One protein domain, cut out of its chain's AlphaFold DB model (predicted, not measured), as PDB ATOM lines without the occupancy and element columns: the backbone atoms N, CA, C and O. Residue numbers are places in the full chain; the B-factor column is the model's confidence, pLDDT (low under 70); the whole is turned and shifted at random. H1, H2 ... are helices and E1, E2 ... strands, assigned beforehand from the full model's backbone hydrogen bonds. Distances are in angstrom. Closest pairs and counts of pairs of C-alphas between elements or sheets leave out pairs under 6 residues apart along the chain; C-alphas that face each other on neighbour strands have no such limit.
ATOM      1  N   GLU A   2     -19.761  69.308  77.392       68.06
ATOM      2  CA  GLU A   2     -21.141  68.861  77.559       68.06
ATOM      3  C   GLU A   2     -21.375  67.541  76.835       68.06
ATOM      4  O   GLU A   2     -20.862  67.312  75.739       68.06
ATOM      5  N   LEU A   3     -22.116  66.662  77.503       80.00
ATOM      6  CA  LEU A   3     -22.697  65.471  76.900       80.00
ATOM      7  C   LEU A   3     -23.654  65.889  75.773       80.00
ATOM      8  O   LEU A   3     -24.190  66.999  75.821       80.00
ATOM      9  N   PRO A   4     -23.910  65.023  74.778       84.25
ATOM     10  CA  PRO A   4     -24.898  65.327  73.756       84.25
ATOM     11  C   PRO A   4     -26.261  65.609  74.392       84.25
ATOM     12  O   PRO A   4     -26.659  64.967  75.372       84.25
ATOM     13  N   ALA A   5     -26.977  66.574  73.815       85.62
ATOM     14  CA  ALA A   5     -28.330  66.898  74.235       85.62
ATOM     15  C   ALA A   5     -29.242  65.671  74.088       85.62
ATOM     16  O   ALA A   5     -29.124  64.901  73.130       85.62
ATOM     17  N   PHE A   6     -30.179  65.517  75.023       85.44
ATOM     18  CA  PHE A   6     -31.138  64.414  75.013       85.44
ATOM     19  C   PHE A   6     -31.917  64.318  73.692       85.44
ATOM     20  O   PHE A   6     -32.109  63.225  73.170       85.44
ATOM     21  N   GLU A   7     -32.310  65.456  73.112       84.00
ATOM     22  CA  GLU A   7     -33.065  65.517  71.850       84.00
ATOM     23  C   GLU A   7     -32.279  64.924  70.676       84.00
ATOM     24  O   GLU A   7     -32.810  64.132  69.897       84.00
ATOM     25  N   SER A   8     -30.992  65.270  70.579       82.81
ATOM     26  CA  SER A   8     -30.082  64.724  69.573       82.81
ATOM     27  C   SER A   8     -29.892  63.223  69.772       82.81
ATOM     28  O   SER A   8     -29.900  62.472  68.801       82.81
ATOM     29  N   GLY A   9     -29.781  62.779  71.028       84.62
ATOM     30  CA  GLY A   9     -29.699  61.363  71.367       84.62
ATOM     31  C   GLY A   9     -30.935  60.575  70.959       84.62
ATOM     32  O   GLY A   9     -30.820  59.551  70.290       84.62
ATOM     33  N   LEU A  10     -32.118  61.086  71.294       84.56
ATOM     34  CA  LEU A  10     -33.386  60.446  70.971       84.56
ATOM     35  C   LEU A  10     -33.626  60.386  69.455       84.56
ATOM     36  O   LEU A  10     -34.013  59.335  68.948       84.56
ATOM     37  N   SER A  11     -33.340  61.471  68.731       83.56
ATOM     38  CA  SER A  11     -33.427  61.511  67.265       83.56
ATOM     39  C   SER A  11     -32.468  60.499  66.617       83.56
ATOM     40  O   SER A  11     -32.894  59.675  65.807       83.56
ATOM     41  N   ALA A  12     -31.203  60.457  67.053       84.00
ATOM     42  CA  ALA A  12     -30.216  59.479  66.581       84.00
ATOM     43  C   ALA A  12     -30.648  58.034  66.841       84.00
ATOM     44  O   ALA A  12     -30.567  57.169  65.965       84.00
ATOM     45  N   SER A  13     -31.139  57.773  68.047       85.19
ATOM     46  CA  SER A  13     -31.621  56.460  68.450       85.19
ATOM     47  C   SER A  13     -32.856  56.015  67.681       85.19
ATOM     48  O   SER A  13     -32.972  54.819  67.409       85.19
ATOM     49  N   PHE A  14     -33.724  56.944  67.278       82.50
ATOM     50  CA  PHE A  14     -34.891  56.654  66.451       82.50
ATOM     51  C   PHE A  14     -34.512  56.292  65.017       82.50
ATOM     52  O   PHE A  14     -34.941  55.257  64.503       82.50
ATOM     53  N   THR A  15     -33.625  57.069  64.396       81.50
ATOM     54  CA  THR A  15     -33.170  56.798  63.027       81.50
ATOM     55  C   THR A  15     -32.363  55.496  62.935       81.50
ATOM     56  O   THR A  15     -32.554  54.711  62.005       81.50
ATOM     57  N   VAL A  16     -31.476  55.236  63.904       82.19
ATOM     58  CA  VAL A  16     -30.525  54.104  63.866       82.19
ATOM     59  C   VAL A  16     -31.032  52.875  64.643       82.19
ATOM     60  O   VAL A  16     -30.441  51.796  64.556       82.19
ATOM     61  N   LYS A  17     -32.148  52.993  65.378       85.19
ATOM     62  CA  LYS A  17     -32.760  51.921  66.194       85.19
ATOM     63  C   LYS A  17     -31.774  51.348  67.220       85.19
ATOM     64  O   LYS A  17     -31.439  50.151  67.267       85.19
ATOM     65  N   ARG A  18     -31.211  52.253  68.021       87.50
ATOM     66  CA  ARG A  18     -30.174  51.963  69.023       87.50
ATOM     67  C   ARG A  18     -30.580  52.497  70.387       87.50
ATOM     68  O   ARG A  18     -31.101  53.596  70.499       87.50
ATOM     69  N   ASN A  19     -30.278  51.729  71.426       90.88
ATOM     70  CA  ASN A  19     -30.545  52.122  72.806       90.88
ATOM     71  C   ASN A  19     -29.536  53.178  73.255       90.88
ATOM     72  O   ASN A  19     -28.375  53.121  72.847       90.88
ATOM     73  N   PHE A  20     -29.935  54.077  74.146       91.06
ATOM     74  CA  PHE A  20     -29.035  55.075  74.725       91.06
ATOM     75  C   PHE A  20     -29.336  55.290  76.208       91.06
ATOM     76  O   PHE A  20     -30.333  54.797  76.742       91.06
ATOM     77  N   VAL A  21     -28.426  55.982  76.885       89.81
ATOM     78  CA  VAL A  21     -28.529  56.286  78.314       89.81
ATOM     79  C   VAL A  21     -28.693  57.785  78.497       89.81
ATOM     80  O   VAL A  21     -27.987  58.559  77.867       89.81
ATOM     81  N   CYS A  22     -29.564  58.184  79.410       88.25
ATOM     82  CA  CYS A  22     -29.747  59.554  79.851       88.25
ATOM     83  C   CYS A  22     -29.298  59.688  81.305       88.25
ATOM     84  O   CYS A  22     -29.766  58.946  82.175       88.25
ATOM     85  N   PHE A  23     -28.436  60.664  81.580       85.88
ATOM     86  CA  PHE A  23     -28.164  61.069  82.953       85.88
ATOM     87  C   PHE A  23     -29.265  62.012  83.431       85.88
ATOM     88  O   PHE A  23     -29.501  63.053  82.826       85.88
ATOM     89  N   THR A  24     -29.981  61.614  84.476       82.75
ATOM     90  CA  THR A  24     -31.056  62.403  85.083       82.75
ATOM     91  C   THR A  24     -31.251  61.974  86.531       82.75
ATOM     92  O   THR A  24     -31.140  60.789  86.858       82.75
ATOM     93  N   ASP A  25     -31.589  62.923  87.396       76.94
ATOM     94  CA  ASP A  25     -31.972  62.629  88.777       76.94
ATOM     95  C   ASP A  25     -33.372  62.005  88.877       76.94
ATOM     96  O   ASP A  25     -33.654  61.249  89.810       76.94
ATOM     97  N   SER A  26     -34.241  62.279  87.896       80.12
ATOM     98  CA  SER A  26     -35.633  61.832  87.881       80.12
ATOM     99  C   SER A  26     -36.018  61.227  86.532       80.12
ATOM    100  O   SER A  26     -35.961  61.874  85.483       80.12
ATOM    101  N   TYR A  27     -36.479  59.973  86.554       81.25
ATOM    102  CA  TYR A  27     -37.017  59.317  85.359       81.25
ATOM    103  C   TYR A  27     -38.353  59.933  84.915       81.25
ATOM    104  O   TYR A  27     -38.679  59.884  83.730       81.25
ATOM    105  N   ASN A  28     -39.096  60.564  85.832       83.06
ATOM    106  CA  ASN A  28     -40.369  61.218  85.521       83.06
ATOM    107  C   ASN A  28     -40.195  62.374  84.534       83.06
ATOM    108  O   ASN A  28     -41.066  62.582  83.695       83.06
ATOM    109  N   THR A  29     -39.061  63.081  84.583       81.38
ATOM    110  CA  THR A  29     -38.736  64.133  83.612       81.38
ATOM    111  C   THR A  29     -38.610  63.541  82.209       81.38
ATOM    112  O   THR A  29     -39.215  64.040  81.267       81.38
ATOM    113  N   VAL A  30     -37.906  62.414  82.070       81.25
ATOM    114  CA  VAL A  30     -37.733  61.718  80.783       81.25
ATOM    115  C   VAL A  30     -39.072  61.194  80.263       81.25
ATOM    116  O   VAL A  30     -39.420  61.428  79.108       81.25
ATOM    117  N   VAL A  31     -39.868  60.553  81.122       82.06
ATOM    118  CA  VAL A  31     -41.209  60.071  80.756       82.06
ATOM    119  C   VAL A  31     -42.117  61.235  80.355       82.06
ATOM    120  O   VAL A  31     -42.806  61.137  79.345       82.06
ATOM    121  N   GLY A  32     -42.087  62.350  81.089       78.25
ATOM    122  CA  GLY A  32     -42.862  63.553  80.785       78.25
ATOM    123  C   GLY A  32     -42.514  64.172  79.431       78.25
ATOM    124  O   GLY A  32     -43.412  64.646  78.741       78.25
ATOM    125  N   MET A  33     -41.246  64.103  79.014       79.06
ATOM    126  CA  MET A  33     -40.792  64.614  77.714       79.06
ATOM    127  C   MET A  33     -41.106  63.668  76.546       79.06
ATOM    128  O   MET A  33     -41.370  64.134  75.441       79.06
ATOM    129  N   ILE A  34     -41.093  62.349  76.771       79.12
ATOM    130  CA  ILE A  34     -41.347  61.342  75.721       79.12
ATOM    131  C   ILE A  34     -42.853  61.092  75.528       79.12
ATOM    132  O   ILE A  34     -43.312  60.909  74.399       79.12
ATOM    133  N   ARG A  35     -43.643  61.119  76.611       79.25
ATOM    134  CA  ARG A  35     -45.094  60.868  76.604       79.25
ATOM    135  C   ARG A  35     -45.892  61.692  75.576       79.25
ATOM    136  O   ARG A  35     -46.754  61.092  74.938       79.25
ATOM    137  N   PRO A  36     -45.644  62.999  75.343       73.00
ATOM    138  CA  PRO A  36     -46.366  63.739  74.303       73.00
ATOM    139  C   PRO A  36     -46.083  63.224  72.882       73.00
ATOM    140  O   PRO A  36     -46.930  63.366  72.002       73.00
ATOM    141  N   CYS A  37     -44.929  62.591  72.647       68.94
ATOM    142  CA  CYS A  37     -44.593  62.007  71.352       68.94
ATOM    143  C   CYS A  37     -45.132  60.576  71.182       68.94
ATOM    144  O   CYS A  37     -45.581  60.229  70.092       68.94
ATOM    145  N   PHE A  38     -45.136  59.758  72.236       69.50
ATOM    146  CA  PHE A  38     -45.347  58.307  72.124       69.50
ATOM    147  C   PHE A  38     -46.421  57.773  73.081       69.50
ATOM    148  O   PHE A  38     -46.197  56.766  73.739       69.50
ATOM    149  N   GLN A  39     -47.568  58.459  73.175       67.38
ATOM    150  CA  GLN A  39     -48.640  58.205  74.159       67.38
ATOM    151  C   GLN A  39     -48.883  56.716  74.469       67.38
ATOM    152  O   GLN A  39     -48.637  56.305  75.601       67.38
ATOM    153  N   ASP A  40     -49.279  55.919  73.472       64.62
ATOM    154  CA  ASP A  40     -49.620  54.496  73.657       64.62
ATOM    155  C   ASP A  40     -48.439  53.538  73.406       64.62
ATOM    156  O   ASP A  40     -48.490  52.365  73.763       64.62
ATOM    157  N   ALA A  41     -47.340  54.043  72.834       73.69
ATOM    158  CA  ALA A  41     -46.166  53.259  72.439       73.69
ATOM    159  C   ALA A  41     -44.995  53.353  73.443       73.69
ATOM    160  O   ALA A  41     -43.885  52.891  73.152       73.69
ATOM    161  N   LEU A  42     -45.227  53.976  74.605       80.38
ATOM    162  CA  LEU A  42     -44.252  54.170  75.677       80.38
ATOM    163  C   LEU A  42     -44.516  53.212  76.841       80.38
ATOM    164  O   LEU A  42     -45.540  53.308  77.515       80.38
ATOM    165  N   HIS A  43     -43.539  52.363  77.156       81.94
ATOM    166  CA  HIS A  43     -43.594  51.489  78.327       81.94
ATOM    167  C   HIS A  43     -42.494  51.825  79.337       81.94
ATOM    168  O   HIS A  43     -41.332  51.996  78.968       81.94
ATOM    169  N   VAL A  44     -42.838  51.892  80.624       82.88
ATOM    170  CA  VAL A  44     -41.868  52.084  81.712       82.88
ATOM    171  C   VAL A  44     -41.671  50.756  82.431       82.88
ATOM    172  O   VAL A  44     -42.628  50.161  82.919       82.88
ATOM    173  N   LEU A  45     -40.426  50.279  82.483       81.31
ATOM    174  CA  LEU A  45     -40.087  48.998  83.098       81.31
ATOM    175  C   LEU A  45     -39.597  49.192  84.539       81.31
ATOM    176  O   LEU A  45     -38.399  49.144  84.809       81.31
ATOM    177  N   ASP A  46     -40.523  49.389  85.474       74.56
ATOM    178  CA  ASP A  46     -40.175  49.604  86.888       74.56
ATOM    179  C   ASP A  46     -39.733  48.310  87.604       74.56
ATOM    180  O   ASP A  46     -38.898  48.336  88.511       74.56
ATOM    181  N   ASN A  47     -40.255  47.153  87.179       75.81
ATOM    182  CA  ASN A  47     -40.031  45.863  87.837       75.81
ATOM    183  C   ASN A  47     -39.056  44.966  87.064       75.81
ATOM    184  O   ASN A  47     -39.444  44.135  86.242       75.81
ATOM    185  N   TYR A  48     -37.772  45.062  87.411       73.94
ATOM    186  CA  TYR A  48     -36.706  44.246  86.816       73.94
ATOM    187  C   TYR A  48     -36.742  42.758  87.199       73.94
ATOM    188  O   TYR A  48     -36.019  41.961  86.609       73.94
ATOM    189  N   ASP A  49     -37.567  42.358  88.169       67.75
ATOM    190  CA  ASP A  49     -37.678  40.954  88.590       67.75
ATOM    191  C   ASP A  49     -38.403  40.077  87.564       67.75
ATOM    192  O   ASP A  49     -38.153  38.876  87.489       67.75
ATOM    193  N   GLN A  50     -39.234  40.685  86.715       66.00
ATOM    194  CA  GLN A  50     -39.899  40.004  85.600       66.00
ATOM    195  C   GLN A  50     -38.961  39.821  84.392       66.00
ATOM    196  O   GLN A  50     -39.254  39.059  83.471       66.00
ATOM    197  N   VAL A  51     -37.805  40.495  84.394       65.31
ATOM    198  CA  VAL A  51     -36.848  40.494  83.287       65.31
ATOM    199  C   VAL A  51     -36.018  39.213  83.320       65.31
ATOM    200  O   VAL A  51     -35.106  39.043  84.134       65.31
ATOM    201  N   GLY A  52     -36.328  38.302  82.397       54.66
ATOM    202  CA  GLY A  52     -35.660  37.006  82.266       54.66
ATOM    203  C   GLY A  52     -36.455  35.812  82.795       54.66
ATOM    204  O   GLY A  52     -35.915  34.708  82.774       54.66
ATOM    205  N   CYS A  53     -37.712  35.998  83.228       53.47
ATOM    206  CA  CYS A  53     -38.653  34.878  83.287       53.47
ATOM    207  C   CYS A  53     -39.020  34.484  81.849       53.47
ATOM    208  O   CYS A  53     -39.357  35.332  81.030       53.47
ATOM    209  N   VAL A  54     -38.858  33.201  81.547       48.91
ATOM    210  CA  VAL A  54     -38.659  32.612  80.210       48.91
ATOM    211  C   VAL A  54     -39.952  32.514  79.381       48.91
ATOM    212  O   VAL A  54     -39.982  31.857  78.347       48.91
ATOM    213  N   ASP A  55     -41.018  33.208  79.767       49.28
ATOM    214  CA  ASP A  55     -42.284  33.087  79.059       49.28
ATOM    215  C   ASP A  55     -42.352  34.104  77.916       49.28
ATOM    216  O   ASP A  55     -42.499  35.310  78.122       49.28
ATOM    217  N   SER A  56     -42.283  33.607  76.678       50.69
ATOM    218  CA  SER A  56     -42.443  34.379  75.434       50.69
ATOM    219  C   SER A  56     -43.756  35.184  75.374       50.69
ATOM    220  O   SER A  56     -43.883  36.116  74.586       50.69
ATOM    221  N   SER A  57     -44.727  34.878  76.242       51.84
ATOM    222  CA  SER A  57     -45.969  35.634  76.441       51.84
ATOM    223  C   SER A  57     -45.783  36.973  77.169       51.84
ATOM    224  O   SER A  57     -46.654  37.836  77.096       51.84
ATOM    225  N   ALA A  58     -44.655  37.195  77.852       57.75
ATOM    226  CA  ALA A  58     -44.323  38.504  78.413       57.75
ATOM    227  C   ALA A  58     -43.851  39.488  77.330       57.75
ATOM    228  O   ALA A  58     -43.974  40.697  77.517       57.75
ATOM    229  N   LEU A  59     -43.333  38.981  76.204       60.50
ATOM    230  CA  LEU A  59     -42.781  39.788  75.114       60.50
ATOM    231  C   LEU A  59     -43.856  40.323  74.158       60.50
ATOM    232  O   LEU A  59     -43.672  41.391  73.580       60.50
ATOM    233  N   SER A  60     -45.002  39.642  74.040       60.75
ATOM    234  CA  SER A  60     -46.139  40.117  73.234       60.75
ATOM    235  C   SER A  60     -46.712  41.446  73.736       60.75
ATOM    236  O   SER A  60     -47.253  42.213  72.941       60.75
ATOM    237  N   LYS A  61     -46.518  41.770  75.023       65.81
ATOM    238  CA  LYS A  61     -46.871  43.072  75.615       65.81
ATOM    239  C   LYS A  61     -46.117  44.249  74.991       65.81
ATOM    240  O   LYS A  61     -46.579  45.374  75.106       65.81
ATOM    241  N   TYR A  62     -44.980  43.992  74.343       67.00
ATOM    242  CA  TYR A  62     -44.149  45.022  73.718       67.00
ATOM    243  C   TYR A  62     -44.327  45.096  72.198       67.00
ATOM    244  O   TYR A  62     -43.592  45.832  71.547       67.00
ATOM    245  N   SER A  63     -45.282  44.354  71.627       64.38
ATOM    246  CA  SER A  63     -45.505  44.317  70.175       64.38
ATOM    247  C   SER A  63     -45.914  45.673  69.583       64.38
ATOM    248  O   SER A  63     -45.530  45.977  68.458       64.38
ATOM    249  N   GLU A  64     -46.621  46.501  70.356       70.31
ATOM    250  CA  GLU A  64     -47.056  47.853  69.967       70.31
ATOM    251  C   GLU A  64     -46.159  48.966  70.543       70.31
ATOM    252  O   GLU A  64     -46.388  50.150  70.302       70.31
ATOM    253  N   CYS A  65     -45.126  48.612  71.314       75.12
ATOM    254  CA  CYS A  65     -44.234  49.591  71.928       75.12
ATOM    255  C   CYS A  65     -43.141  50.032  70.949       75.12
ATOM    256  O   CYS A  65     -42.494  49.207  70.310       75.12
ATOM    257  N   GLU A  66     -42.861  51.333  70.907       79.38
ATOM    258  CA  GLU A  66     -41.725  51.900  70.169       79.38
ATOM    259  C   GLU A  66     -40.583  52.282  71.118       79.38
ATOM    260  O   GLU A  66     -39.406  52.137  70.772       79.38
ATOM    261  N   VAL A  67     -40.911  52.720  72.340       83.81
ATOM    262  CA  VAL A  67     -39.931  53.200  73.321       83.81
ATOM    263  C   VAL A  67     -40.149  52.549  74.684       83.81
ATOM    264  O   VAL A  67     -41.247  52.571  75.242       83.81
ATOM    265  N   ILE A  68     -39.073  52.015  75.263       86.31
ATOM    266  CA  ILE A  68     -39.052  51.469  76.622       86.31
ATOM    267  C   ILE A  68     -38.131  52.321  77.489       86.31
ATOM    268  O   ILE A  68     -36.942  52.456  77.201       86.31
ATOM    269  N   VAL A  69     -38.650  52.867  78.583       87.19
ATOM    270  CA  VAL A  69     -37.844  53.587  79.575       87.19
ATOM    271  C   VAL A  69     -37.424  52.617  80.673       87.19
ATOM    272  O   VAL A  69     -38.264  51.948  81.277       87.19
ATOM    273  N   LEU A  70     -36.116  52.542  80.921       87.31
ATOM    274  CA  LEU A  70     -35.498  51.724  81.964       87.31
ATOM    275  C   LEU A  70     -35.069  52.643  83.122       87.31
ATOM    276  O   LEU A  70     -34.011  53.276  83.035       87.31
ATOM    277  N   PRO A  71     -35.883  52.774  84.182       84.94
ATOM    278  CA  PRO A  71     -35.612  53.676  85.291       84.94
ATOM    279  C   PRO A  71     -34.502  53.172  86.223       84.94
ATOM    280  O   PRO A  71     -34.414  51.977  86.506       84.94
ATOM    281  N   HIS A  72     -33.704  54.092  86.773       82.12
ATOM    282  CA  HIS A  72     -32.780  53.847  87.893       82.12
ATOM    283  C   HIS A  72     -31.833  52.658  87.700       82.12
ATOM    284  O   HIS A  72     -31.711  51.764  88.546       82.12
ATOM    285  N   MET A  73     -31.124  52.655  86.573       81.06
ATOM    286  CA  MET A  73     -30.178  51.583  86.265       81.06
ATOM    287  C   MET A  73     -28.965  51.549  87.206       81.06
ATOM    288  O   MET A  73     -28.280  50.531  87.295       81.06
ATOM    289  N   ASP A  74     -28.748  52.624  87.960       77.69
ATOM    290  CA  ASP A  74     -27.692  52.789  88.952       77.69
ATOM    291  C   ASP A  74     -27.843  51.864  90.164       77.69
ATOM    292  O   ASP A  74     -26.846  51.413  90.724       77.69
ATOM    293  N   LYS A  75     -29.081  51.533  90.544       79.94
ATOM    294  CA  LYS A  75     -29.373  50.743  91.751       79.94
ATOM    295  C   LYS A  75     -29.408  49.237  91.504       79.94
ATOM    296  O   LYS A  75     -29.657  48.467  92.432       79.94
ATOM    297  N   LEU A  76     -29.200  48.788  90.264       81.12
ATOM    298  CA  LEU A  76     -29.319  47.371  89.947       81.12
ATOM    299  C   LEU A  76     -28.087  46.565  90.369       81.12
ATOM    300  O   LEU A  76     -26.971  46.911  89.980       81.12
ATOM    301  N   PRO A  77     -28.268  45.410  91.038       83.31
ATOM    302  CA  PRO A  77     -27.167  44.508  91.335       83.31
ATOM    303  C   PRO A  77     -26.626  43.836  90.055       83.31
ATOM    304  O   PRO A  77     -27.395  43.591  89.115       83.31
ATOM    305  N   PRO A  78     -25.340  43.427  90.026       81.75
ATOM    306  CA  PRO A  78     -24.688  42.875  88.830       81.75
ATOM    307  C   PRO A  78     -25.416  41.682  88.187       81.75
ATOM    308  O   PRO A  78     -25.478  41.561  86.964       81.75
ATOM    309  N   LEU A  79     -26.027  40.810  88.999       83.38
ATOM    310  CA  LEU A  79     -26.799  39.663  88.504       83.38
ATOM    311  C   LEU A  79     -28.029  40.095  87.691       83.38
ATOM    312  O   LEU A  79     -28.284  39.534  86.623       83.38
ATOM    313  N   LYS A  80     -28.767  41.112  88.162       83.94
ATOM    314  CA  LYS A  80     -29.938  41.652  87.451       83.94
ATOM    315  C   LYS A  80     -29.515  42.398  86.185       83.94
ATOM    316  O   LYS A  80     -30.159  42.235  85.154       83.94
ATOM    317  N   GLN A  81     -28.386  43.110  86.214       86.25
ATOM    318  CA  GLN A  81     -27.833  43.761  85.020       86.25
ATOM    319  C   GLN A  81     -27.509  42.757  83.904       86.25
ATOM    320  O   GLN A  81     -27.828  42.993  82.740       86.25
ATOM    321  N   ASN A  82     -26.933  41.600  84.251       86.25
ATOM    322  CA  ASN A  82     -26.634  40.552  83.271       86.25
ATOM    323  C   ASN A  82     -27.906  39.922  82.683       86.25
ATOM    324  O   ASN A  82     -27.942  39.630  81.484       86.25
ATOM    325  N   ARG A  83     -28.955  39.731  83.497       85.38
ATOM    326  CA  ARG A  83     -30.268  39.266  83.016       85.38
ATOM    327  C   ARG A  83     -30.904  40.282  82.071       85.38
ATOM    328  O   ARG A  83     -31.316  39.904  80.978       85.38
ATOM    329  N   LEU A  84     -30.883  41.563  82.437       87.00
ATOM    330  CA  LEU A  84     -31.383  42.648  81.597       87.00
ATOM    331  C   LEU A  84     -30.632  42.737  80.266       87.00
ATOM    332  O   LEU A  84     -31.253  42.825  79.214       87.00
ATOM    333  N   ALA A  85     -29.304  42.635  80.279       85.94
ATOM    334  CA  ALA A  85     -28.506  42.664  79.059       85.94
ATOM    335  C   ALA A  85     -28.801  41.477  78.119       85.94
ATOM    336  O   ALA A  85     -28.735  41.631  76.896       85.94
ATOM    337  N   LYS A  86     -29.137  40.296  78.666       86.81
ATOM    338  CA  LYS A  86     -29.637  39.158  77.874       86.81
ATOM    339  C   LYS A  86     -31.028  39.445  77.319       86.81
ATOM    340  O   LYS A  86     -31.247  39.245  76.130       86.81
ATOM    341  N   TRP A  87     -31.937  39.963  78.140       86.19
ATOM    342  CA  TRP A  87     -33.284  40.321  77.704       86.19
ATOM    343  C   TRP A  87     -33.279  41.375  76.589       86.19
ATOM    344  O   TRP A  87     -33.919  41.164  75.570       86.19
ATOM    345  N   LEU A  88     -32.463  42.429  76.697       86.75
ATOM    346  CA  LEU A  88     -32.292  43.435  75.640       86.75
ATOM    347  C   LEU A  88     -31.790  42.831  74.323       86.75
ATOM    348  O   LEU A  88     -32.159  43.292  73.245       86.75
ATOM    349  N   LEU A  89     -30.946  41.796  74.394       86.88
ATOM    350  CA  LEU A  89     -30.483  41.079  73.207       86.88
ATOM    351  C   LEU A  89     -31.618  40.277  72.551       86.88
ATOM    352  O   LEU A  89     -31.725  40.288  71.327       86.88
ATOM    353  N   HIS A  90     -32.448  39.603  73.351       85.12
ATOM    354  CA  HIS A  90     -33.622  38.874  72.861       85.12
ATOM    355  C   HIS A  90     -34.672  39.824  72.282       85.12
ATOM    356  O   HIS A  90     -35.108  39.629  71.152       85.12
ATOM    357  N   LEU A  91     -34.983  40.905  72.997       83.50
ATOM    358  CA  LEU A  91     -35.929  41.925  72.563       83.50
ATOM    359  C   LEU A  91     -35.510  42.544  71.231       83.50
ATOM    360  O   LEU A  91     -36.323  42.633  70.324       83.50
ATOM    361  N   LYS A  92     -34.226  42.883  71.061       83.62
ATOM    362  CA  LYS A  92     -33.732  43.434  69.793       83.62
ATOM    363  C   LYS A  92     -33.794  42.439  68.627       83.62
ATOM    364  O   LYS A  92     -33.865  42.858  67.474       83.62
ATOM    365  N   ARG A  93     -33.726  41.134  68.909       84.75
ATOM    366  CA  ARG A  93     -33.837  40.079  67.892       84.75
ATOM    367  C   ARG A  93     -35.280  39.906  67.416       84.75
ATOM    368  O   ARG A  93     -35.478  39.664  66.231       84.75
ATOM    369  N   GLU A  94     -36.245  40.005  68.323       82.19
ATOM    370  CA  GLU A  94     -37.670  39.853  68.006       82.19
ATOM    371  C   GLU A  94     -38.285  41.150  67.471       82.19
ATOM    372  O   GLU A  94     -38.994  41.133  66.468       82.19
ATOM    373  N   TYR A  95     -37.942  42.284  68.083       82.06
ATOM    374  CA  TYR A  95     -38.474  43.600  67.757       82.06
ATOM    375  C   TYR A  95     -37.324  44.591  67.506       82.06
ATOM    376  O   TYR A  95     -36.896  45.317  68.407       82.06
ATOM    377  N   PRO A  96     -36.803  44.667  66.268       78.88
ATOM    378  CA  PRO A  96     -35.652  45.513  65.947       78.88
ATOM    379  C   PRO A  96     -35.964  47.015  65.976       78.88
ATOM    380  O   PRO A  96     -35.041  47.822  65.908       78.88
ATOM    381  N   ASN A  97     -37.244  47.393  66.044       81.50
ATOM    382  CA  ASN A  97     -37.695  48.785  66.022       81.50
ATOM    383  C   ASN A  97     -37.783  49.419  67.416       81.50
ATOM    384  O   ASN A  97     -37.906  50.635  67.500       81.50
ATOM    385  N   ILE A  98     -37.703  48.625  68.486       84.44
ATOM    386  CA  ILE A  98     -37.850  49.128  69.853       84.44
ATOM    387  C   ILE A  98     -36.565  49.815  70.307       84.44
ATOM    388  O   ILE A  98     -35.459  49.294  70.125       84.44
ATOM    389  N   ILE A  99     -36.726  50.965  70.955       86.88
ATOM    390  CA  ILE A  99     -35.634  51.754  71.521       86.88
ATOM    391  C   ILE A  99     -35.752  51.751  73.037       86.88
ATOM    392  O   ILE A  99     -36.769  52.149  73.598       86.88
ATOM    393  N   CYS A 100     -34.677  51.364  73.712       86.62
ATOM    394  CA  CYS A 100     -34.598  51.457  75.162       86.62
ATOM    395  C   CYS A 100     -33.837  52.719  75.585       86.62
ATOM    396  O   CYS A 100     -32.689  52.927  75.177       86.62
ATOM    397  N   VAL A 101     -34.462  53.521  76.447       88.62
ATOM    398  CA  VAL A 101     -33.881  54.709  77.079       88.62
ATOM    399  C   VAL A 101     -33.618  54.390  78.542       88.62
ATOM    400  O   VAL A 101     -34.544  54.278  79.342       88.62
ATOM    401  N   ALA A 102     -32.352  54.220  78.897       87.69
ATOM    402  CA  ALA A 102     -31.963  53.970  80.279       87.69
ATOM    403  C   ALA A 102     -31.744  55.279  81.032       87.69
ATOM    404  O   ALA A 102     -31.056  56.160  80.529       87.69
ATOM    405  N   THR A 103     -32.280  55.399  82.246       86.25
ATOM    406  CA  THR A 103     -31.992  56.535  83.124       86.25
ATOM    407  C   THR A 103     -30.981  56.144  84.191       86.25
ATOM    408  O   THR A 103     -31.066  55.086  84.825       86.25
ATOM    409  N   LEU A 104     -29.989  57.009  84.368       85.56
ATOM    410  CA  LEU A 104     -28.963  56.879  85.388       85.56
ATOM    411  C   LEU A 104     -28.903  58.156  86.196       85.56
ATOM    412  O   LEU A 104     -28.748  59.240  85.630       85.56
ATOM    413  N   LYS A 105     -28.930  58.013  87.519       80.06
ATOM    414  CA  LYS A 105     -28.573  59.128  88.377       80.06
ATOM    415  C   LYS A 105     -27.090  59.454  88.161       80.06
ATOM    416  O   LYS A 105     -26.269  58.533  88.236       80.06
ATOM    417  N   PRO A 106     -26.717  60.717  87.885       70.00
ATOM    418  CA  PRO A 106     -25.318  61.106  87.899       70.00
ATOM    419  C   PRO A 106     -24.797  60.883  89.321       70.00
ATOM    420  O   PRO A 106     -25.198  61.555  90.269       70.00
ATOM    421  N   VAL A 107     -23.940  59.879  89.495       63.69
ATOM    422  CA  VAL A 107     -23.278  59.654  90.778       63.69
ATOM    423  C   VAL A 107     -22.247  60.766  90.935       63.69
ATOM    424  O   VAL A 107     -21.141  60.681  90.407       63.69
ATOM    425  N   LEU A 108     -22.627  61.830  91.643       57.94
ATOM    426  CA  LEU A 108     -21.694  62.804  92.202       57.94
ATOM    427  C   LEU A 108     -20.870  62.089  93.281       57.94
ATOM    428  O   LEU A 108     -21.296  61.976  94.421       57.94
ATOM    429  N   GLU A 109     -19.772  61.494  92.814       52.56
ATOM    430  CA  GLU A 109     -18.508  61.023  93.416       52.56
ATOM    431  C   GLU A 109     -18.385  60.541  94.883       52.56
ATOM    432  O   GLU A 109     -17.378  59.896  95.175       52.56
ATOM    433  N   ASP A 110     -19.361  60.676  95.781       42.44
ATOM    434  CA  ASP A 110     -19.234  60.178  97.164       42.44
ATOM    435  C   ASP A 110     -19.170  58.638  97.236       42.44
ATOM    436  O   ASP A 110     -18.561  58.070  98.141       42.44
ATOM    437  N   ALA A 111     -19.699  57.931  96.229       43.72
ATOM    438  CA  ALA A 111     -19.573  56.473  96.112       43.72
ATOM    439  C   ALA A 111     -18.257  56.007  95.444       43.72
ATOM    440  O   ALA A 111     -17.897  54.831  95.544       43.72
ATOM    441  N   ALA A 112     -17.516  56.901  94.776       43.53
ATOM    442  CA  ALA A 112     -16.230  56.578  94.141       43.53
ATOM    443  C   ALA A 112     -15.064  56.564  95.150       43.53
ATOM    444  O   ALA A 112     -14.033  55.935  94.896       43.53
ATOM    445  N   ALA A 113     -15.239  57.199  96.315       40.44
ATOM    446  CA  ALA A 113     -14.311  57.118  97.445       40.44
ATOM    447  C   ALA A 113     -14.222  55.699  98.047       40.44
ATOM    448  O   ALA A 113     -13.211  55.354  98.648       40.44
ATOM    449  N   ALA A 114     -15.235  54.852  97.825       35.34
ATOM    450  CA  ALA A 114     -15.305  53.476  98.324       35.34
ATOM    451  C   ALA A 114     -14.845  52.409  97.302       35.34
ATOM    452  O   ALA A 114     -15.251  51.252  97.389       35.34
ATOM    453  N   GLY A 115     -14.050  52.783  96.288       38.78
ATOM    454  CA  GLY A 115     -13.557  51.842  95.263       38.78
ATOM    455  C   GLY A 115     -14.621  51.381  94.251       38.78
ATOM    456  O   GLY A 115     -14.374  50.490  93.439       38.78
ATOM    457  N   GLY A 116     -15.812  51.987  94.272       39.81
ATOM    458  CA  GLY A 116     -16.903  51.682  93.351       39.81
ATOM    459  C   GLY A 116     -16.643  52.164  91.921       39.81
ATOM    460  O   GLY A 116     -16.016  53.193  91.672       39.81
ATOM    461  N   SER A 117     -17.165  51.424  90.940       47.88
ATOM    462  CA  SER A 117     -17.193  51.863  89.545       47.88
ATOM    463  C   SER A 117     -17.978  53.172  89.405       47.88
ATOM    464  O   SER A 117     -19.173  53.179  89.679       47.88
ATOM    465  N   ARG A 118     -17.334  54.249  88.914       56.88
ATOM    466  CA  ARG A 118     -17.973  55.554  88.607       56.88
ATOM    467  C   ARG A 118     -19.231  55.427  87.747       56.88
ATOM    468  O   ARG A 118     -20.154  56.221  87.862       56.88
ATOM    469  N   PHE A 119     -19.271  54.386  86.922       63.91
ATOM    470  CA  PHE A 119     -20.460  53.959  86.209       63.91
ATOM    471  C   PHE A 119     -20.923  52.613  86.788       63.91
ATOM    472  O   PHE A 119     -20.222  51.614  86.594       63.91
ATOM    473  N   PRO A 120     -22.063  52.539  87.491       65.56
ATOM    474  CA  PRO A 120     -22.493  51.331  88.203       65.56
ATOM    475  C   PRO A 120     -22.919  50.170  87.283       65.56
ATOM    476  O   PRO A 120     -23.326  49.123  87.779       65.56
ATOM    477  N   LEU A 121     -22.823  50.318  85.955       74.56
ATOM    478  CA  LEU A 121     -23.181  49.265  85.001       74.56
ATOM    479  C   LEU A 121     -22.001  48.354  84.660       74.56
ATOM    480  O   LEU A 121     -20.875  48.810  84.450       74.56
ATOM    481  N   SER A 122     -22.291  47.065  84.516       79.88
ATOM    482  CA  SER A 122     -21.361  46.065  84.010       79.88
ATOM    483  C   SER A 122     -20.991  46.350  82.553       79.88
ATOM    484  O   SER A 122     -21.818  46.825  81.769       79.88
ATOM    485  N   GLY A 123     -19.763  46.001  82.152       77.12
ATOM    486  CA  GLY A 123     -19.314  46.144  80.761       77.12
ATOM    487  C   GLY A 123     -20.243  45.447  79.757       77.12
ATOM    488  O   GLY A 123     -20.490  45.954  78.663       77.12
ATOM    489  N   TYR A 124     -20.856  44.326  80.158       82.94
ATOM    490  CA  TYR A 124     -21.817  43.619  79.313       82.94
ATOM    491  C   TYR A 124     -23.092  44.434  79.059       82.94
ATOM    492  O   TYR A 124     -23.563  44.482  77.920       82.94
ATOM    493  N   LEU A 125     -23.629  45.107  80.080       85.06
ATOM    494  CA  LEU A 125     -24.806  45.960  79.932       85.06
ATOM    495  C   LEU A 125     -24.469  47.261  79.190       85.06
ATOM    496  O   LEU A 125     -25.206  47.630  78.278       85.06
ATOM    497  N   LYS A 126     -23.325  47.894  79.492       85.12
ATOM    498  CA  LYS A 126     -22.825  49.072  78.755       85.12
ATOM    499  C   LYS A 126     -22.774  48.829  77.248       85.12
ATOM    500  O   LYS A 126     -23.278  49.644  76.486       85.12
ATOM    501  N   SER A 127     -22.293  47.657  76.824       84.81
ATOM    502  CA  SER A 127     -22.202  47.287  75.401       84.81
ATOM    503  C   SER A 127     -23.544  47.242  74.651       84.81
ATOM    504  O   SER A 127     -23.563  47.126  73.423       84.81
ATOM    505  N   LYS A 128     -24.680  47.260  75.365       87.69
ATOM    506  CA  LYS A 128     -26.025  47.275  74.768       87.69
ATOM    507  C   LYS A 128     -26.540  48.684  74.492       87.69
ATOM    508  O   LYS A 128     -27.526  48.811  73.764       87.69
ATOM    509  N   PHE A 129     -25.892  49.702  75.047       89.56
ATOM    510  CA  PHE A 129     -26.210  51.106  74.831       89.56
ATOM    511  C   PHE A 129     -25.195  51.735  73.885       89.56
ATOM    512  O   PHE A 129     -24.052  51.298  73.793       89.56
ATOM    513  N   TRP A 130     -25.634  52.735  73.131       88.38
ATOM    514  CA  TRP A 130     -24.816  53.356  72.103       88.38
ATOM    515  C   TRP A 130     -23.957  54.480  72.675       88.38
ATOM    516  O   TRP A 130     -22.737  54.407  72.575       88.38
ATOM    517  N   PHE A 131     -24.580  55.472  73.311       88.75
ATOM    518  CA  PHE A 131     -23.901  56.566  74.003       88.75
ATOM    519  C   PHE A 131     -24.756  57.127  75.148       88.75
ATOM    520  O   PHE A 131     -25.903  56.707  75.350       88.75
ATOM    521  N   ALA A 132     -24.176  58.052  75.916       87.69
ATOM    522  CA  ALA A 132     -24.833  58.741  77.021       87.69
ATOM    523  C   ALA A 132     -25.219  60.180  76.646       87.69
ATOM    524  O   ALA A 132     -24.446  60.862  75.977       87.69
ATOM    525  N   THR A 133     -26.363  60.659  77.127       87.44
ATOM    526  CA  THR A 133     -26.868  62.023  76.933       87.44
ATOM    527  C   THR A 133     -26.986  62.780  78.249       87.44
ATOM    528  O   THR A 133     -27.129  62.182  79.322       87.44
ATOM    529  N   ALA A 134     -26.968  64.107  78.146       84.88
ATOM    530  CA  ALA A 134     -27.332  65.007  79.232       84.88
ATOM    531  C   ALA A 134     -28.824  64.892  79.592       84.88
ATOM    532  O   ALA A 134     -29.609  64.265  78.872       84.88
ATOM    533  N   GLU A 135     -29.200  65.541  80.693       80.44
ATOM    534  CA  GLU A 135     -30.590  65.692  81.114       80.44
ATOM    535  C   GLU A 135     -31.421  66.423  80.035       80.44
ATOM    536  O   GLU A 135     -30.914  67.334  79.367       80.44
ATOM    537  N   PRO A 136     -32.696  66.048  79.824       77.69
ATOM    538  CA  PRO A 136     -33.569  66.741  78.884       77.69
ATOM    539  C   PRO A 136     -33.847  68.194  79.301       77.69
ATOM    540  O   PRO A 136     -34.531  68.452  80.285       77.69
ATOM    541  N   THR A 137     -33.376  69.154  78.502       70.19
ATOM    542  CA  THR A 137     -33.606  70.597  78.724       70.19
ATOM    543  C   THR A 137     -34.849  71.134  78.001       70.19
ATOM    544  O   THR A 137     -35.372  72.186  78.359       70.19
ATOM    545  N   LYS A 138     -35.321  70.442  76.960       67.94
ATOM    546  CA  LYS A 138     -36.395  70.897  76.067       67.94
ATOM    547  C   LYS A 138     -37.384  69.768  75.776       67.94
ATOM    548  O   LYS A 138     -37.024  68.589  75.818       67.94
ATOM    549  N   ALA A 139     -38.636  70.148  75.526       60.69
ATOM    550  CA  ALA A 139     -39.691  69.221  75.149       60.69
ATOM    551  C   ALA A 139     -39.485  68.744  73.711       60.69
ATOM    552  O   ALA A 139     -39.360  69.549  72.791       60.69
ATOM    553  N   VAL A 140     -39.475  67.425  73.532       63.66
ATOM    554  CA  VAL A 140     -39.264  66.806  72.228       63.66
ATOM    555  C   VAL A 140     -40.533  66.972  71.393       63.66
ATOM    556  O   VAL A 140     -41.607  66.521  71.788       63.66
ATOM    557  N   SER A 141     -40.409  67.599  70.226       59.41
ATOM    558  CA  SER A 141     -41.460  67.630  69.206       59.41
ATOM    559  C   SER A 141     -41.261  66.484  68.209       59.41
ATOM    560  O   SER A 141     -40.132  66.184  67.819       59.41
ATOM    561  N   LYS A 142     -42.359  65.868  67.741       60.44
ATOM    562  CA  LYS A 142     -42.325  64.816  66.701       60.44
ATOM    563  C   LYS A 142     -41.606  65.265  65.428       60.44
ATOM    564  O   LYS A 142     -40.954  64.462  64.774       60.44
ATOM    565  N   GLU A 143     -41.684  66.551  65.107       54.06
ATOM    566  CA  GLU A 143     -41.002  67.157  63.962       54.06
ATOM    567  C   GLU A 143     -39.479  66.996  64.066       54.06
ATOM    568  O   GLU A 143     -38.849  66.563  63.108       54.06
ATOM    569  N   THR A 144     -38.897  67.196  65.252       58.31
ATOM    570  CA  THR A 144     -37.457  67.026  65.505       58.31
ATOM    571  C   THR A 144     -36.997  65.567  65.370       58.31
ATOM    572  O   THR A 144     -35.835  65.297  65.059       58.31
ATOM    573  N   LEU A 145     -37.907  64.611  65.577       59.16
ATOM    574  CA  LEU A 145     -37.651  63.172  65.432       59.16
ATOM    575  C   LEU A 145     -37.758  62.696  63.976       59.16
ATOM    576  O   LEU A 145     -37.072  61.755  63.588       59.16
ATOM    577  N   LEU A 146     -38.596  63.351  63.167       56.53
ATOM    578  CA  LEU A 146     -38.857  62.989  61.769       56.53
ATOM    579  C   LEU A 146     -37.969  63.724  60.758       56.53
ATOM    580  O   LEU A 146     -38.013  63.399  59.573       56.53
ATOM    581  N   LEU A 147     -37.135  64.670  61.204       54.47
ATOM    582  CA  LEU A 147     -36.202  65.409  60.343       54.47
ATOM    583  C   LEU A 147     -35.247  64.502  59.549       54.47
ATOM    584  O   LEU A 147     -34.676  64.951  58.562       54.47
ATOM    585  N   THR A 148     -35.022  63.255  59.980       55.94
ATOM    586  CA  THR A 148     -34.073  62.344  59.324       55.94
ATOM    587  C   THR A 148     -34.680  60.960  59.133       55.94
ATOM    588  O   THR A 148     -34.819  60.182  60.082       55.94
TER     589      THR A 148
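AT A GLANCE: This is residues 2 to 148 of the 294 residues of an uncharacterized protein of Eremothecium cymbalariae (strain CBS 270.75 / DBVPG 7215 / KCTC 17166 / NRRL Y-17582) (UniProt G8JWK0). A small twisted sheet of four parallel strands forms the core, with H1 and H2 over one face of it, while the longest helix, H3, grazes the sheet at a distance from both. Short H4 packs on H3, short H5 packs on H1, and long loops run round the body. The printed part has 147 residues, with five named helices and four named strands in the order H1 E1 H2 E2 E3 H3 E4 H4 H5; the sheet's order is E1 E4 E3 E2. The class is mixed, helices and strands, with 62 residues in named elements, under half. The whole is compact, with a radius of gyration of the C-alphas of 15.0 A and spans of 44 by 40 by 23 A.

HOW THE PARTS SIT: In the sheet, inner strand E4, residues 99 to 104, is the parallel neighbour of edge strand E1, residues 20 to 23, at 25 degrees, with N 22 and O 102 2.8 A apart. E4 is also parallel to inner strand E3, residues 67 to 70, at 25 degrees, with N 101 and O 68 2.8 A apart. E3 is parallel to edge strand E2, residues 42 to 44, at 14 degrees, with N 69 and O 43 2.8 A apart. H1, residues 6 to 16, is on the sheet at a height of 8.9 A, over E1 and, only just, with 3 C-alphas, over E4; it runs along the strands, at 2 degrees to E1 on the local plane. H2, residues 27 to 34, is on the same face at a height of 8.5 A, making two layers, helices on one face of a sheet. E1, H2 and E2 form a split strand-helix-strand unit, two parallel strands with others between them, its crossover right-handed. H3, residues 78 to 94, only grazes the sheet with residues 84 to 92; E3, H3 and E4 form a strand-helix-strand unit, two parallel neighbours joined through a helix, also right-handed. H3, with residues 81 to 85 alone, touches H4, residues 123 to 126; their closest C-alphas, of Ala 85 and Leu 125, are 5.0 A apart. H5, residues 142 to 146, touches H1, the closest C-alphas being those of Ser 11 and Leu 145, 4.9 A. In H1, H2, H3 and H5 every O i to N i+4 pair is within hydrogen-bond range; H4 is too short for such a pair.

IN THESE COORDINATES: H1 begins at C-alpha 6 (-31.138, 64.414, 75.013) and measures 15.2 A. E4 measures 16.2 A, and H3 measures 24.7 A from C-alpha 78 (-24.688, 42.875, 88.830). H5 ends at C-alpha 146 (-38.857, 62.989, 61.769).

THE WHOLE: The C-alphas farthest apart, of Ala 114 and Glu 143, are 45.0 A apart. The printed part has no cut. The links E2 to E3, E4 to H4 and H4 to H5 are long. Mean pLDDT of the printed part is 74.9; it is under 70 at residues 2, 37 to 40, 49 to 63, 107 to 120 and 138 to 148.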